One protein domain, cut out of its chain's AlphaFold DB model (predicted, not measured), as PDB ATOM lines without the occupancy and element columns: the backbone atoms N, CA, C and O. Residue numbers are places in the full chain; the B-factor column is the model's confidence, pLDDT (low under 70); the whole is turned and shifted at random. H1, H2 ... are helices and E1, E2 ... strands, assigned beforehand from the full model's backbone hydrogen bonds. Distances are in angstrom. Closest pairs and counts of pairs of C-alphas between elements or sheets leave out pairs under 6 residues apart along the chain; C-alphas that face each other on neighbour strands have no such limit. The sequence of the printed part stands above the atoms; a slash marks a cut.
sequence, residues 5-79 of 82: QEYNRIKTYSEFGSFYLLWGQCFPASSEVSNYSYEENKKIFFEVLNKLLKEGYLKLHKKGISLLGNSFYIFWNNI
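This is residues 5 to 79 of the 82 residues of an uncharacterized protein of Gilliamella apicola (UniProt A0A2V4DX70). One long helix, H3, runs through the middle, with a helical hairpin of H1 and H2 along one side of it; H1 packs about perpendicular on residues 48 to 52 of H3. A small strand hairpin, E1 and E2, makes one end of the whole, and the short helix H4 after it lies off to the side of H3, apart from it, while residues 30 to 35 of the long link before H3 stick out at the other end. The printed part has 75 residues, with elements in the order H1, H2, H3, E1, E2, H4; the sheet is E1 - E2, antiparallel, and the class is mostly helix. It is compact, with a radius of gyration of the C-alphas of 13.0 A, yet elongated, spanning 40 by 24 by 17 A.

Find C-alpha 5 at (106.951, 107.848, 118.580); from there H1 runs to residue 14, 14.8 A. H2 is residues 19 to 24, 8.6 A. Find C-alpha 38 at (126.452, 97.669, 117.350), where H3 begins; it runs 24.3 A to residue 54. E1 is residues 60 to 62, 6.9 A, and E2 residues 65 to 67, 6.4 A. H4, residues 71 to 77, 10.1 A, ends at C-alpha 77, (121.936, 84.245, 108.046).

Look first at the hairpin of H1 and H2: they touch at a steep tilt of 39 degrees, opposite ways, the closest C-alphas, of Tyr 13 and Leu 22, 5.4 A apart. H1 touches H3, about perpendicular at 76 degrees, closest at the C-alphas of Tyr 7 and Val 48, 6.9 A. H2 and H3 only just touch, with 3 pairs of C-alphas within 8 A, through residues 41 to 45 of H3 alone; the closest are those of Trp 23 and Phe 45, 6.1 A. In the hairpin of E1 and E2, N 62 and O 65 are within hydrogen-bond range at 2.8 A. H4 touches no helix; its closest C-alpha to E1 is that of Phe 72, 7.9 A from that of Leu 60. In H2, H3 and H4 every O i to N i+4 pair is within hydrogen-bond range; in H1, 4 of 6 are.

The two C-alphas farthest apart are those of Glu 32 and Ile 65, 39.8 A. The printed part has no cut, and the link from H2 to H3, 13 residues, is long. The model's pLDDT is under 70 at residue 17, residues 28 to 36 and residues 68 to 79.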
ATOM      1  N   GLN A   5     106.392 106.724 119.324       85.81
ATOM      2  CA  GLN A   5     106.951 107.848 118.580       85.81
ATOM      3  C   GLN A   5     108.262 107.473 117.877       85.81
ATOM      4  O   GLN A   5     108.419 107.767 116.694       85.81
ATOM      5  N   GLU A   6     109.175 106.779 118.561       84.56
ATOM      6  CA  GLU A   6     110.424 106.300 117.957       84.56
ATOM      7  C   GLU A   6     110.160 105.261 116.867       84.56
ATOM      8  O   GLU A   6     110.746 105.348 115.790       84.56
ATOM      9  N   TYR A   7     109.231 104.328 117.099       87.19
ATOM     10  CA  TYR A   7     108.822 103.366 116.077       87.19
ATOM     11  C   TYR A   7     108.278 104.069 114.832       87.19
ATOM     12  O   TYR A   7     108.716 103.769 113.724       87.19
ATOM     13  N   ASN A   8     107.362 105.027 115.000       86.19
ATOM     14  CA  ASN A   8     106.785 105.760 113.875       86.19
ATOM     15  C   ASN A   8     107.842 106.581 113.127       86.19
ATOM     16  O   ASN A   8     107.839 106.580 111.899       86.19
ATOM     17  N   ARG A   9     108.782 107.209 113.847       85.44
ATOM     18  CA  ARG A   9     109.924 107.914 113.248       85.44
ATOM     19  C   ARG A   9     110.782 106.981 112.402       85.44
ATOM     20  O   ARG A   9     111.191 107.375 111.326       85.44
ATOM     21  N   ILE A  10     111.085 105.772 112.868       85.38
ATOM     22  CA  ILE A  10     111.906 104.819 112.104       85.38
ATOM     23  C   ILE A  10     111.099 104.250 110.927       85.38
ATOM     24  O   ILE A  10     111.618 104.119 109.820       85.38
ATOM     25  N   LYS A  11     109.805 103.978 111.133       86.44
ATOM     26  CA  LYS A  11     108.886 103.464 110.112       86.44
ATOM     27  C   LYS A  11     108.814 104.363 108.882       86.44
ATOM     28  O   LYS A  11     108.812 103.818 107.783       86.44
ATOM     29  N   THR A  12     108.800 105.690 109.010       84.69
ATOM     30  CA  THR A  12     108.772 106.574 107.826       84.69
ATOM     31  C   THR A  12     109.958 106.326 106.895       84.69
ATOM     32  O   THR A  12     109.839 106.488 105.688       84.69
ATOM     33  N   TYR A  13     111.094 105.851 107.420       82.25
ATOM     34  CA  TYR A  13     112.252 105.540 106.585       82.25
ATOM     35  C   TYR A  13     112.129 104.219 105.822       82.25
ATOM     36  O   TYR A  13     112.845 104.002 104.845       82.25
ATOM     37  N   SER A  14     111.203 103.348 106.232       79.56
ATOM     38  CA  SER A  14     110.889 102.118 105.501       79.56
ATOM     39  C   SER A  14     110.218 102.394 104.152       79.56
ATOM     40  O   SER A  14     110.396 101.617 103.216       79.56
ATOM     41  N   GLU A  15     109.532 103.532 104.014       78.81
ATOM     42  CA  GLU A  15     108.852 103.943 102.780       78.81
ATOM     43  C   GLU A  15     109.838 104.272 101.652       78.81
ATOM     44  O   GLU A  15     109.518 104.092 100.480       78.81
ATOM     45  N   PHE A  16     111.077 104.653 101.985       76.38
ATOM     46  CA  PHE A  16     112.144 104.849 100.997       76.38
ATOM     47  C   PHE A  16     112.696 103.531 100.424       76.38
ATOM     48  O   PHE A  16     113.597 103.556  99.589       76.38
ATOM     49  N   GLY A  17     112.207 102.372 100.881       68.12
ATOM     50  CA  GLY A  17     112.555 101.060 100.326       68.12
ATOM     51  C   GLY A  17     114.008 100.622 100.552       68.12
ATOM     52  O   GLY A  17     114.454  99.651  99.944       68.12
ATOM     53  N   SER A  18     114.758 101.312 101.418       74.75
ATOM     54  CA  SER A  18     116.176 101.041 101.672       74.75
ATOM     55  C   SER A  18     116.414 100.575 103.107       74.75
ATOM     56  O   SER A  18     116.264 101.342 104.060       74.75
ATOM     57  N   PHE A  19     116.867  99.323 103.268       78.56
ATOM     58  CA  PHE A  19     117.283  98.793 104.575       78.56
ATOM     59  C   PHE A  19     118.441  99.573 105.187       78.56
ATOM     60  O   PHE A  19     118.519  99.672 106.407       78.56
ATOM     61  N   TYR A  20     119.308 100.152 104.356       79.56
ATOM     62  CA  TYR A  20     120.409 100.989 104.819       79.56
ATOM     63  C   TYR A  20     119.897 102.262 105.504       79.56
ATOM     64  O   TYR A  20     120.366 102.621 106.583       79.56
ATOM     65  N   LEU A  21     118.883 102.910 104.919       80.62
ATOM     66  CA  LEU A  21     118.263 104.091 105.521       80.62
ATOM     67  C   LEU A  21     117.499 103.730 106.797       80.62
ATOM     68  O   LEU A  21     117.602 104.451 107.783       80.62
ATOM     69  N   LEU A  22     116.795 102.595 106.805       85.19
ATOM     70  CA  LEU A  22     116.120 102.093 108.002       85.19
ATOM     71  C   LEU A  22     117.119 101.822 109.142       85.19
ATOM     72  O   LEU A  22     116.906 102.258 110.273       85.19
ATOM     73  N   TRP A  23     118.231 101.147 108.834       86.38
ATOM     74  CA  TRP A  23     119.317 100.853 109.771       86.38
ATOM     75  C   TRP A  23     119.913 102.121 110.385       86.38
ATOM     76  O   TRP A  23     120.044 102.218 111.604       86.38
ATOM     77  N   GLY A  24     120.198 103.132 109.558       83.56
ATOM     78  CA  GLY A  24     120.751 104.408 110.016       83.56
ATOM     79  C   GLY A  24     119.874 105.148 111.031       83.56
ATOM     80  O   GLY A  24     120.362 106.044 111.709       83.56
ATOM     81  N   GLN A  25     118.599 104.772 111.168       85.06
ATOM     82  CA  GLN A  25     117.651 105.378 112.106       85.06
ATOM     83  C   GLN A  25     117.404 104.544 113.365       85.06
ATOM     84  O   GLN A  25     116.727 105.020 114.276       85.06
ATOM     85  N   CYS A  26     117.964 103.334 113.450       85.62
ATOM     86  CA  CYS A  26     117.782 102.398 114.561       85.62
ATOM     87  C   CYS A  26     118.637 102.756 115.787       85.62
ATOM     88  O   CYS A  26     119.384 101.937 116.320       85.62
ATOM     89  N   PHE A  27     118.496 103.997 116.244       76.38
ATOM     90  CA  PHE A  27     119.078 104.516 117.473       76.38
ATOM     91  C   PHE A  27     117.980 105.195 118.338       76.38
ATOM     92  O   PHE A  27     117.020 105.745 117.783       76.38
ATOM     93  N   PRO A  28     118.073 105.152 119.678       66.94
ATOM     94  CA  PRO A  28     117.167 105.782 120.624       66.94
ATOM     95  C   PRO A  28     117.272 107.283 120.505       66.94
ATOM     96  O   PRO A  28     118.354 107.836 120.302       66.94
ATOM     97  N   ALA A  29     116.150 107.958 120.705       65.06
ATOM     98  CA  ALA A  29     116.115 109.409 120.618       65.06
ATOM     99  C   ALA A  29     116.932 110.107 121.728       65.06
ATOM    100  O   ALA A  29     117.264 111.279 121.578       65.06
ATOM    101  N   SER A  30     117.246 109.413 122.831       64.62
ATOM    102  CA  SER A  30     117.769 110.012 124.069       64.62
ATOM    103  C   SER A  30     119.220 109.666 124.422       64.62
ATOM    104  O   SER A  30     119.707 110.110 125.458       64.62
ATOM    105  N   SER A  31     119.908 108.846 123.632       58.16
ATOM    106  CA  SER A  31     121.285 108.424 123.920       58.16
ATOM    107  C   SER A  31     122.288 109.284 123.160       58.16
ATOM    108  O   SER A  31     122.178 109.412 121.939       58.16
ATOM    109  N   GLU A  32     123.296 109.819 123.854       61.00
ATOM    110  CA  GLU A  32     124.485 110.359 123.193       61.00
ATOM    111  C   GLU A  32     125.052 109.298 122.239       61.00
ATOM    112  O   GLU A  32     125.240 108.138 122.616       61.00
ATOM    113  N   VAL A  33     125.306 109.695 120.990       59.91
ATOM    114  CA  VAL A  33     125.784 108.812 119.908       59.91
ATOM    115  C   VAL A  33     127.066 108.058 120.303       59.91
ATOM    116  O   VAL A  33     127.339 106.978 119.787       59.91
ATOM    117  N   SER A  34     127.828 108.592 121.261       61.25
ATOM    118  CA  SER A  34     129.059 108.036 121.831       61.25
ATOM    119  C   SER A  34     128.882 106.759 122.664       61.25
ATOM    120  O   SER A  34     129.854 106.027 122.822       61.25
ATOM    121  N   ASN A  35     127.679 106.455 123.164       64.25
ATOM    122  CA  ASN A  35     127.429 105.295 124.036       64.25
ATOM    123  C   ASN A  35     126.775 104.106 123.312       64.25
ATOM    124  O   ASN A  35     126.241 103.207 123.958       64.25
ATOM    125  N   TYR A  36     126.788 104.098 121.976       66.62
ATOM    126  CA  TYR A  36     126.018 103.144 121.185       66.62
ATOM    127  C   TYR A  36     126.794 101.875 120.822       66.62
ATOM    128  O   TYR A  36     127.821 101.941 120.147       66.62
ATOM    129  N   SER A  37     126.276 100.697 121.197       76.31
ATOM    130  CA  SER A  37     126.834  99.420 120.743       76.31
ATOM    131  C   SER A  37     126.160  98.924 119.458       76.31
ATOM    132  O   SER A  37     124.946  99.034 119.263       76.31
ATOM    133  N   TYR A  38     126.951  98.316 118.570       81.19
ATOM    134  CA  TYR A  38     126.452  97.669 117.350       81.19
ATOM    135  C   TYR A  38     125.326  96.658 117.640       81.19
ATOM    136  O   TYR A  38     124.338  96.583 116.909       81.19
ATOM    137  N   GLU A  39     125.439  95.917 118.746       82.81
ATOM    138  CA  GLU A  39     124.449  94.918 119.151       82.81
ATOM    139  C   GLU A  39     123.107  95.533 119.576       82.81
ATOM    140  O   GLU A  39     122.056  94.929 119.355       82.81
ATOM    141  N   GLU A  40     123.095  96.741 120.140       81.31
ATOM    142  CA  GLU A  40     121.850  97.448 120.463       81.31
ATOM    143  C   GLU A  40     121.137  97.942 119.208       81.31
ATOM    144  O   GLU A  40     119.929  97.734 119.078       81.31
ATOM    145  N   ASN A  41     121.871  98.527 118.257       84.12
ATOM    146  CA  ASN A  41     121.303  98.956 116.975       84.12
ATOM    147  C   ASN A  41     120.697  97.760 116.231       84.12
ATOM    148  O   ASN A  41     119.541  97.785 115.811       84.12
ATOM    149  N   LYS A  42     121.435  96.648 116.205       84.88
ATOM    150  CA  LYS A  42     120.985  95.382 115.634       84.88
ATOM    151  C   LYS A  42     119.672  94.899 116.247       84.88
ATOM    152  O   LYS A  42     118.756  94.542 115.507       84.88
ATOM    153  N   LYS A  43     119.539  94.915 117.578       85.75
ATOM    154  CA  LYS A  43     118.287  94.539 118.262       85.75
ATOM    155  C   LYS A  43     117.120  95.444 117.862       85.75
ATOM    156  O   LYS A  43     116.062  94.926 117.511       85.75
ATOM    157  N   ILE A  44     117.325  96.762 117.868       86.12
ATOM    158  CA  ILE A  44     116.305  97.754 117.488       86.12
ATOM    159  C   ILE A  44     115.866  97.538 116.040       86.12
ATOM    160  O   ILE A  44     114.671  97.449 115.755       86.12
ATOM    161  N   PHE A  45     116.827  97.391 115.132       87.50
ATOM    162  CA  PHE A  45     116.566  97.136 113.724       87.50
ATOM    163  C   PHE A  45     115.712  95.885 113.522       87.50
ATOM    164  O   PHE A  45     114.721  95.931 112.794       87.50
ATOM    165  N   PHE A  46     116.038  94.780 114.198       84.88
ATOM    166  CA  PHE A  46     115.251  93.552 114.092       84.88
ATOM    167  C   PHE A  46     113.848  93.677 114.671       84.88
ATOM    168  O   PHE A  46     112.907  93.132 114.093       84.88
ATOM    169  N   GLU A  47     113.694  94.388 115.785       87.19
ATOM    170  CA  GLU A  47     112.386  94.652 116.380       87.19
ATOM    171  C   GLU A  47     111.494  95.427 115.398       87.19
ATOM    172  O   GLU A  47     110.375  94.995 115.103       87.19
ATOM    173  N   VAL A  48     112.020  96.511 114.817       88.25
ATOM    174  CA  VAL A  48     111.310  97.336 113.830       88.25
ATOM    175  C   VAL A  48     110.995  96.536 112.574       88.25
ATOM    176  O   VAL A  48     109.847  96.505 112.135       88.25
ATOM    177  N   LEU A  49     111.988  95.858 112.005       86.19
ATOM    178  CA  LEU A  49     111.833  95.111 110.764       86.19
ATOM    179  C   LEU A  49     110.796  93.995 110.907       86.19
ATOM    180  O   LEU A  49     109.903  93.876 110.073       86.19
ATOM    181  N   ASN A  50     110.852  93.220 111.991       85.00
ATOM    182  CA  ASN A  50     109.866  92.176 112.266       85.00
ATOM    183  C   ASN A  50     108.450  92.754 112.386       85.00
ATOM    184  O   ASN A  50     107.496  92.176 111.866       85.00
ATOM    185  N   LYS A  51     108.304  93.910 113.042       88.00
ATOM    186  CA  LYS A  51     107.010  94.578 113.183       88.00
ATOM    187  C   LYS A  51     106.474  95.075 111.835       88.00
ATOM    188  O   LYS A  51     105.331  94.774 111.507       88.00
ATOM    189  N   LEU A  52     107.310  95.706 111.010       87.31
ATOM    190  CA  LEU A  52     106.936  96.167 109.666       87.31
ATOM    191  C   LEU A  52     106.535  95.017 108.730       87.31
ATOM    192  O   LEU A  52     105.609  95.169 107.934       87.31
ATOM    193  N   LEU A  53     107.202  93.865 108.832       84.62
ATOM    194  CA  LEU A  53     106.856  92.664 108.066       84.62
ATOM    195  C   LEU A  53     105.517  92.070 108.518       84.62
ATOM    196  O   LEU A  53     104.690  91.722 107.677       84.62
ATOM    197  N   LYS A  54     105.282  91.976 109.833       85.06
ATOM    198  CA  LYS A  54     104.013  91.480 110.394       85.06
ATOM    199  C   LYS A  54     102.830  92.380 110.048       85.06
ATOM    200  O   LYS A  54     101.750  91.877 109.767       85.06
ATOM    201  N   GLU A  55     103.043  93.689 110.062       86.69
ATOM    202  CA  GLU A  55     102.034  94.691 109.709       86.69
ATOM    203  C   GLU A  55     101.841  94.836 108.185       86.69
ATOM    204  O   GLU A  55     100.953  95.561 107.745       86.69
ATOM    205  N   GLY A  56     102.652  94.157 107.364       82.38
ATOM    206  CA  GLY A  56     102.549  94.190 105.904       82.38
ATOM    207  C   GLY A  56     103.065  95.476 105.246       82.38
ATOM    208  O   GLY A  56     102.888  95.639 104.039       82.38
ATOM    209  N   TYR A  57     103.724  96.362 106.001       83.62
ATOM    210  CA  TYR A  57     104.361  97.578 105.474       83.62
ATOM    211  C   TYR A  57     105.583  97.269 104.611       83.62
ATOM    212  O   TYR A  57     105.889  98.011 103.683       83.62
ATOM    213  N   LEU A  58     106.279  96.168 104.904       81.50
ATOM    214  CA  LEU A  58     107.409  95.694 104.118       81.50
ATOM    215  C   LEU A  58     107.148  94.289 103.584       81.50
ATOM    216  O   LEU A  58     106.528  93.450 104.238       81.50
ATOM    217  N   LYS A  59     107.693  94.021 102.398       79.94
ATOM    218  CA  LYS A  59     107.796  92.683 101.818       79.94
ATOM    219  C   LYS A  59     109.244  92.429 101.447       79.94
ATOM    220  O   LYS A  59     109.919  93.297 100.902       79.94
ATOM    221  N   LEU A  60     109.727  91.236 101.757       78.19
ATOM    222  CA  LEU A  60     111.079  90.835 101.397       78.19
ATOM    223  C   LEU A  60     111.055  90.186 100.032       78.19
ATOM    224  O   LEU A  60     110.212  89.337  99.766       78.19
ATOM    225  N   HIS A  61     112.013  90.549  99.190       76.81
ATOM    226  CA  HIS A  61     112.217  89.910  97.902       76.81
ATOM    227  C   HIS A  61     113.671  89.455  97.793       76.81
ATOM    228  O   HIS A  61     114.593  90.182  98.161       76.81
ATOM    229  N   LYS A  62     113.895  88.261  97.248       76.69
ATOM    230  CA  LYS A  62     115.222  87.766  96.873       76.69
ATOM    231  C   LYS A  62     115.202  87.429  95.393       76.69
ATOM    232  O   LYS A  62     114.455  86.552  94.975       76.69
ATOM    233  N   LYS A  63     116.020  88.133  94.602       81.00
ATOM    234  CA  LYS A  63     116.058  87.990  93.132       81.00
ATOM    235  C   LYS A  63     114.658  88.111  92.497       81.00
ATOM    236  O   LYS A  63     114.273  87.292  91.673       81.00
ATOM    237  N   GLY A  64     113.872  89.091  92.949       77.69
ATOM    238  CA  GLY A  64     112.492  89.315  92.493       77.69
ATOM    239  C   GLY A  64     111.431  88.410  93.135       77.69
ATOM    240  O   GLY A  64     110.251  88.745  93.098       77.69
ATOM    241  N   ILE A  65     111.819  87.319  93.801       78.31
ATOM    242  CA  ILE A  65     110.883  86.374  94.423       78.31
ATOM    243  C   ILE A  65     110.521  86.852  95.830       78.31
ATOM    244  O   ILE A  65     111.411  87.040  96.659       78.31
ATOM    245  N   SER A  66     109.225  87.024  96.104       77.12
ATOM    246  CA  SER A  66     108.732  87.381  97.440       77.12
ATOM    247  C   SER A  66     109.048  86.272  98.444       77.12
ATOM    248  O   SER A  66     108.726  85.106  98.230       77.12
ATOM    249  N   LEU A  67     109.646  86.648  99.566       73.00
ATOM    250  CA  LEU A  67     109.936  85.780 100.694       73.00
ATOM    251  C   LEU A  67     108.804  85.904 101.718       73.00
ATOM    252  O   LEU A  67     108.515  86.995 102.208       73.00
ATOM    253  N   LEU A  68     108.159  84.783 102.039       67.19
ATOM    254  CA  LEU A  68     107.154  84.704 103.102       67.19
ATOM    255  C   LEU A  68     107.845  84.579 104.470       67.19
ATOM    256  O   LEU A  68     108.956  84.062 104.558       67.19
ATOM    257  N   GLY A  69     107.197  85.060 105.536       58.00
ATOM    258  CA  GLY A  69     107.807  85.406 106.834       58.00
ATOM    259  C   GLY A  69     108.776  84.396 107.479       58.00
ATOM    260  O   GLY A  69     109.724  84.820 108.135       58.00
ATOM    261  N   ASN A  70     108.635  83.086 107.241       55.75
ATOM    262  CA  ASN A  70     109.587  82.074 107.739       55.75
ATOM    263  C   ASN A  70     110.965  82.120 107.060       55.75
ATOM    264  O   ASN A  70     111.947  81.604 107.591       55.75
ATOM    265  N   SER A  71     111.075  82.762 105.899       57.62
ATOM    266  CA  SER A  71     112.335  82.942 105.185       57.62
ATOM    267  C   SER A  71     113.173  84.105 105.724       57.62
ATOM    268  O   SER A  71     114.301  84.266 105.271       57.62
ATOM    269  N   PHE A  72     112.676  84.902 106.679       59.41
ATOM    270  CA  PHE A  72     113.393  86.056 107.236       59.41
ATOM    271  C   PHE A  72     114.706  85.664 107.929       59.41
ATOM    272  O   PHE A  72     115.767  86.207 107.623       59.41
ATOM    273  N   TYR A  73     114.645  84.660 108.807       56.72
ATOM    274  CA  TYR A  73     115.809  84.165 109.549       56.72
ATOM    275  C   TYR A  73     116.851  83.528 108.608       56.72
ATOM    276  O   TYR A  73     118.057  83.703 108.772       56.72
ATOM    277  N   ILE A  74     116.375  82.844 107.560       56.78
ATOM    278  CA  ILE A  74     117.207  82.213 106.524       56.78
ATOM    279  C   ILE A  74     117.843  83.268 105.611       56.78
ATOM    280  O   ILE A  74     119.014  83.155 105.254       56.78
ATOM    281  N   PHE A  75     117.088  84.298 105.228       62.66
ATOM    282  CA  PHE A  75     117.570  85.414 104.420       62.66
ATOM    283  C   PHE A  75     118.718  86.130 105.123       62.66
ATOM    284  O   PHE A  75     119.754  86.350 104.501       62.66
ATOM    285  N   TRP A  76     118.580  86.407 106.421       61.50
ATOM    286  CA  TRP A  76     119.583  87.180 107.142       61.50
ATOM    287  C   TRP A  76     120.837  86.388 107.536       61.50
ATOM    288  O   TRP A  76     121.932  86.920 107.407       61.50
ATOM    289  N   ASN A  77     120.739  85.095 107.876       59.84
ATOM    290  CA  ASN A  77     121.936  84.245 108.046       59.84
ATOM    291  C   ASN A  77     122.804  84.154 106.772       59.84
ATOM    292  O   ASN A  77     123.948  83.712 106.834       59.84
ATOM    293  N   ASN A  78     122.263  84.561 105.618       55.81
ATOM    294  CA  ASN A  78     122.953  84.591 104.331       55.81
ATOM    295  C   ASN A  78     123.307  86.008 103.849       55.81
ATOM    296  O   ASN A  78     123.924  86.146 102.792       55.81
ATOM    297  N   ILE A  79     122.933  87.056 104.586       56.38
ATOM    298  CA  ILE A  79     123.388  88.419 104.323       56.38
ATOM    299  C   ILE A  79     124.557  88.671 105.258       56.38
ATOM    300  O   ILE A  79     124.384  88.785 106.469       56.38
TER     301      ILE A  79